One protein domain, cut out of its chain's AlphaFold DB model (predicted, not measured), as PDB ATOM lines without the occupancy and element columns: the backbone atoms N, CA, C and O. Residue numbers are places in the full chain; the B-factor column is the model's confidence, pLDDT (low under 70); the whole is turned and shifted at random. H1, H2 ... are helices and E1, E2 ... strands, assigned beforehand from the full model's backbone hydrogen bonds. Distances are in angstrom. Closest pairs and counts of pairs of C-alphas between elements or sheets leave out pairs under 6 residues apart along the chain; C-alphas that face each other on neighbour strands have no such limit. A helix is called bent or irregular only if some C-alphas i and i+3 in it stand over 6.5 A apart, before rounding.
ATOM      1  N   SER A 290       6.340 -10.097  70.230       83.75
ATOM      2  CA  SER A 290       7.075 -11.225  70.834       83.75
ATOM      3  C   SER A 290       7.227 -11.118  72.354       83.75
ATOM      4  O   SER A 290       6.963 -12.081  73.062       83.75
ATOM      5  N   LYS A 291       7.548  -9.928  72.880       83.12
ATOM      6  CA  LYS A 291       7.672  -9.694  74.334       83.12
ATOM      7  C   LYS A 291       6.346  -9.811  75.091       83.12
ATOM      8  O   LYS A 291       6.326 -10.185  76.259       83.12
ATOM      9  N   VAL A 292       5.239  -9.443  74.445       82.31
ATOM     10  CA  VAL A 292       3.896  -9.568  75.025       82.31
ATOM     11  C   VAL A 292       3.512 -11.046  75.092       82.31
ATOM     12  O   VAL A 292       3.050 -11.500  76.134       82.31
ATOM     13  N   TRP A 293       3.779 -11.803  74.023       84.12
ATOM     14  CA  TRP A 293       3.584 -13.254  73.999       84.12
ATOM     15  C   TRP A 293       4.448 -13.965  75.046       84.12
ATOM     16  O   TRP A 293       3.914 -14.756  75.809       84.12
ATOM     17  N   GLU A 294       5.730 -13.605  75.175       89.44
ATOM     18  CA  GLU A 294       6.628 -14.157  76.202       89.44
ATOM     19  C   GLU A 294       6.093 -13.918  77.623       89.44
ATOM     20  O   GLU A 294       6.139 -14.805  78.475       89.44
ATOM     21  N   LYS A 295       5.520 -12.736  77.883       87.12
ATOM     22  CA  LYS A 295       4.868 -12.448  79.163       87.12
ATOM     23  C   LYS A 295       3.641 -13.332  79.396       87.12
ATOM     24  O   LYS A 295       3.501 -13.871  80.493       87.12
ATOM     25  N   TYR A 296       2.780 -13.498  78.393       84.38
ATOM     26  CA  TYR A 296       1.634 -14.401  78.506       84.38
ATOM     27  C   TYR A 296       2.069 -15.850  78.724       84.38
ATOM     28  O   TYR A 296       1.493 -16.522  79.574       84.38
ATOM     29  N   ASP A 297       3.114 -16.310  78.038       87.38
ATOM     30  CA  ASP A 297       3.671 -17.652  78.219       87.38
ATOM     31  C   ASP A 297       4.174 -17.863  79.657       87.38
ATOM     32  O   ASP A 297       3.925 -18.912  80.255       87.38
ATOM     33  N   MET A 298       4.815 -16.852  80.259       87.38
ATOM     34  CA  MET A 298       5.213 -16.889  81.672       87.38
ATOM     35  C   MET A 298       4.010 -16.944  82.626       87.38
ATOM     36  O   MET A 298       4.027 -17.725  83.578       87.38
ATOM     37  N   GLU A 299       2.965 -16.144  82.395       87.94
ATOM     38  CA  GLU A 299       1.741 -16.140  83.218       87.94
ATOM     39  C   GLU A 299       0.984 -17.475  83.118       87.94
ATOM     40  O   GLU A 299       0.547 -18.034  84.130       87.94
ATOM     41  N   ILE A 300       0.901 -18.027  81.907       85.06
ATOM     42  CA  ILE A 300       0.350 -19.353  81.610       85.06
ATOM     43  C   ILE A 300       1.126 -20.440  82.361       85.06
ATOM     44  O   ILE A 300       0.518 -21.311  82.989       85.06
ATOM     45  N   ALA A 301       2.460 -20.382  82.345       85.31
ATOM     46  CA  ALA A 301       3.310 -21.329  83.061       85.31
ATOM     47  C   ALA A 301       3.192 -21.193  84.590       85.31
ATOM     48  O   ALA A 301       3.261 -22.196  85.302       85.31
ATOM     49  N   ALA A 302       2.980 -19.975  85.100       86.62
ATOM     50  CA  ALA A 302       2.776 -19.705  86.524       86.62
ATOM     51  C   ALA A 302       1.416 -20.201  87.048       86.62
ATOM     52  O   ALA A 302       1.249 -20.385  88.255       86.62
ATOM     53  N   THR A 303       0.456 -20.444  86.153       84.69
ATOM     54  CA  THR A 303      -0.885 -20.944  86.470       84.69
ATOM     55  C   THR A 303      -1.115 -22.310  85.811       84.69
ATOM     56  O   THR A 303      -1.876 -22.429  84.850       84.69
ATOM     57  N   PRO A 304      -0.440 -23.377  86.288       79.56
ATOM     58  CA  PRO A 304      -0.532 -24.689  85.663       79.56
ATOM     59  C   PRO A 304      -1.965 -25.228  85.710       79.56
ATOM     60  O   PRO A 304      -2.672 -25.108  86.711       79.56
ATOM     61  N   MET A 305      -2.379 -25.859  84.612       77.94
ATOM     62  CA  MET A 305      -3.702 -26.464  84.492       77.94
ATOM     63  C   MET A 305      -3.904 -27.555  85.562       77.94
ATOM     64  O   MET A 305      -3.029 -28.411  85.715       77.94
ATOM     65  N   PRO A 306      -5.062 -27.608  86.250       83.25
ATOM     66  CA  PRO A 306      -5.396 -28.731  87.119       83.25
ATOM     67  C   PRO A 306      -5.345 -30.068  86.369       83.25
ATOM     68  O   PRO A 306      -5.758 -30.153  85.210       83.25
ATOM     69  N   GLU A 307      -4.911 -31.137  87.039       82.12
ATOM     70  CA  GLU A 307      -4.694 -32.456  86.416       82.12
ATOM     71  C   GLU A 307      -5.901 -32.965  85.611       82.12
ATOM     72  O   GLU A 307      -5.733 -33.506  84.520       82.12
ATOM     73  N   ALA A 308      -7.126 -32.707  86.084       80.25
ATOM     74  CA  ALA A 308      -8.372 -33.111  85.423       80.25
ATOM     75  C   ALA A 308      -8.588 -32.502  84.016       80.25
ATOM     76  O   ALA A 308      -9.446 -32.966  83.248       80.25
ATOM     77  N   PHE A 309      -7.844 -31.452  83.666       74.94
ATOM     78  CA  PHE A 309      -7.940 -30.742  82.389       74.94
ATOM     79  C   PHE A 309      -6.600 -30.636  81.651       74.94
ATOM     80  O   PHE A 309      -6.553 -30.067  80.559       74.94
ATOM     81  N   SER A 310      -5.536 -31.224  82.202       74.69
ATOM     82  CA  SER A 310      -4.222 -31.270  81.566       74.69
ATOM     83  C   SER A 310      -4.299 -31.929  80.181       74.69
ATOM     84  O   SER A 310      -5.013 -32.915  79.983       74.69
ATOM     85  N   ASN A 311      -3.587 -31.362  79.203       78.31
ATOM     86  CA  ASN A 311      -3.506 -31.829  77.810       78.31
ATOM     87  C   ASN A 311      -4.827 -31.858  77.015       78.31
ATOM     88  O   ASN A 311      -4.883 -32.453  75.934       78.31
ATOM     89  N   LYS A 312      -5.895 -31.207  77.492       80.19
ATOM     90  CA  LYS A 312      -7.116 -31.047  76.692       80.19
ATOM     91  C   LYS A 312      -6.892 -30.013  75.587       80.19
ATOM     92  O   LYS A 312      -6.444 -28.898  75.841       80.19
ATOM     93  N   MET A 313      -7.235 -30.395  74.360       77.62
ATOM     94  CA  MET A 313      -7.162 -29.531  73.183       77.62
ATOM     95  C   MET A 313      -8.558 -29.204  72.668       77.62
ATOM     96  O   MET A 313      -9.434 -30.070  72.632       77.62
ATOM     97  N   VAL A 314      -8.739 -27.974  72.200       79.38
ATOM     98  CA  VAL A 314      -9.932 -27.550  71.464       79.38
ATOM     99  C   VAL A 314      -9.557 -27.364  70.000       79.38
ATOM    100  O   VAL A 314      -8.459 -26.913  69.671       79.38
ATOM    101  N   SER A 315     -10.463 -27.769  69.113       76.88
ATOM    102  CA  SER A 315     -10.307 -27.561  67.674       76.88
ATOM    103  C   SER A 315     -10.992 -26.255  67.292       76.88
ATOM    104  O   SER A 315     -12.198 -26.118  67.476       76.88
ATOM    105  N   LEU A 316     -10.219 -25.306  66.770       73.12
ATOM    106  CA  LEU A 316     -10.735 -24.074  66.191       73.12
ATOM    107  C   LEU A 316     -10.860 -24.258  64.679       73.12
ATOM    108  O   LEU A 316      -9.879 -24.540  63.986       73.12
ATOM    109  N   THR A 317     -12.076 -24.093  64.170       63.19
ATOM    110  CA  THR A 317     -12.362 -24.090  62.734       63.19
ATOM    111  C   THR A 317     -12.524 -22.649  62.267       63.19
ATOM    112  O   THR A 317     -13.508 -21.994  62.603       63.19
ATOM    113  N   SER A 318     -11.555 -22.151  61.497       53.59
ATOM    114  CA  SER A 318     -11.680 -20.870  60.795       53.59
ATOM    115  C   SER A 318     -12.536 -21.057  59.542       53.59
ATOM    116  O   SER A 318     -12.230 -21.910  58.706       53.59
ATOM    117  N   SER A 319     -13.576 -20.237  59.382       57.09
ATOM    118  CA  SER A 319     -14.417 -20.214  58.175       57.09
ATOM    119  C   SER A 319     -13.677 -19.713  56.927       57.09
ATOM    120  O   SER A 319     -14.174 -19.894  55.820       57.09
ATOM    121  N   LEU A 320     -12.492 -19.109  57.090       57.00
ATOM    122  CA  LEU A 320     -11.744 -18.447  56.017       57.00
ATOM    123  C   LEU A 320     -10.626 -19.302  55.400       57.00
ATOM    124  O   LEU A 320     -10.176 -18.987  54.304       57.00
ATOM    125  N   SER A 321     -10.151 -20.359  56.071       55.00
ATOM    126  CA  SER A 321      -8.940 -21.077  55.630       55.00
ATOM    127  C   SER A 321      -9.050 -22.601  55.561       55.00
ATOM    128  O   SER A 321      -8.074 -23.233  55.168       55.00
ATOM    129  N   LEU A 322     -10.182 -23.215  55.951       52.44
ATOM    130  CA  LEU A 322     -10.351 -24.686  56.057       52.44
ATOM    131  C   LEU A 322      -9.253 -25.401  56.886       52.44
ATOM    132  O   LEU A 322      -9.196 -26.631  56.951       52.44
ATOM    133  N   SER A 323      -8.384 -24.645  57.562       55.03
ATOM    134  CA  SER A 323      -7.284 -25.154  58.367       55.03
ATOM    135  C   SER A 323      -7.792 -25.487  59.764       55.03
ATOM    136  O   SER A 323      -8.357 -24.629  60.445       55.03
ATOM    137  N   HIS A 324      -7.558 -26.721  60.204       59.62
ATOM    138  CA  HIS A 324      -7.856 -27.148  61.565       59.62
ATOM    139  C   HIS A 324      -6.689 -26.762  62.469       59.62
ATOM    140  O   HIS A 324      -5.603 -27.329  62.353       59.62
ATOM    141  N   ILE A 325      -6.908 -25.806  63.370       70.88
ATOM    142  CA  ILE A 325      -5.919 -25.435  64.384       70.88
ATOM    143  C   ILE A 325      -6.352 -26.080  65.699       70.88
ATOM    144  O   ILE A 325      -7.483 -25.894  66.152       70.88
ATOM    145  N   ARG A 326      -5.462 -26.869  66.303       70.38
ATOM    146  CA  ARG A 326      -5.649 -27.419  67.648       70.38
ATOM    147  C   ARG A 326      -4.829 -26.596  68.625       70.38
ATOM    148  O   ARG A 326      -3.626 -26.461  68.435       70.38
ATOM    149  N   ILE A 327      -5.483 -26.071  69.655       76.31
ATOM    150  CA  ILE A 327      -4.828 -25.319  70.728       76.31
ATOM    151  C   ILE A 327      -5.074 -26.001  72.071       76.31
ATOM    152  O   ILE A 327      -6.145 -26.574  72.293       76.31
ATOM    153  N   TYR A 328      -4.080 -25.951  72.958       72.88
ATOM    154  CA  TYR A 328      -4.257 -26.354  74.349       72.88
ATOM    155  C   TYR A 328      -5.162 -25.353  75.056       72.88
ATOM    156  O   TYR A 328      -5.042 -24.144  74.862       72.88
ATOM    157  N   VAL A 329      -6.084 -25.865  75.863       70.94
ATOM    158  CA  VAL A 329      -6.930 -25.013  76.696       70.94
ATOM    159  C   VAL A 329      -6.096 -24.498  77.859       70.94
ATOM    160  O   VAL A 329      -5.378 -25.272  78.487       70.94
TER     161      VAL A 329
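What this domain is: This is residues 290 to 329 of the 334 residues of an uncharacterized protein of Acer yangbiense (UniProt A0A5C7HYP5). The model is an open, flat V of two arms: one arm is the helix H1, the other is a two-stranded hairpin of E1 and E2, and residues 303 to 312 make the bend that joins them. The gap between the arms is empty: H1 has no partner to pack on, and at the far end of the other arm residues 318 to 323 stick out as a free turn. The printed part has 40 residues, with one named helix and two named strands in the order H1, E1, E2; the strands form an antiparallel sheet of order E1 - E2, and the class is mixed, helices and strands. The whole is only just loose, close to extended, with a radius of gyration of the C-alphas of 13.1 A, and spans 33 by 30 by 9 A.

Where its parts are: H1 is residues 290 to 302, beginning with C-alpha 290 at (7.075, -11.225, 70.834) and measuring 18.3 A from first to last C-alpha. After it come ten residues with no named element, among which residues 307 to 309 are a short helical run. E1 is residues 313 to 317, 12.9 A long, with C-alpha 313 at (-7.162, -29.531, 73.183). E2 is residues 324 to 328, 13.3 A long, ending with C-alpha 328 at (-4.257, -26.354, 74.349).

How they stand to each other: In H1 every O i to N i+4 pair is within hydrogen-bond range, and the helix is not bent. Residues 290 to 304, of which 290 to 302 belong to H1, stand free. H1 and E2 are apart. E1 and E2 are a hairpin of antiparallel neighbour strands, with 149 degrees between their N-to-C directions. The C-alphas of Met 313 and Tyr 328 face each other at 4.5 A, and those of Thr 317 and His 324 face each other at 5.6 A. Between the two strands N 314 and O 327 are within hydrogen-bond range at 2.9 A, and N 325 and O 316 are within it at 3.3 A.

The domain as a whole: The two C-alphas farthest apart are those of Glu 307 and Leu 320, at 34.2 A, while the C-alphas of Ser 290 and Val 329, the first and last printed, are 20.5 A apart. The printed part has no cut. The link from H1 to E1, ten residues, and the link from E1 to E2, six residues, are both short. The mean pLDDT of the printed part is 75.8, and residues 317 to 324 are under 70.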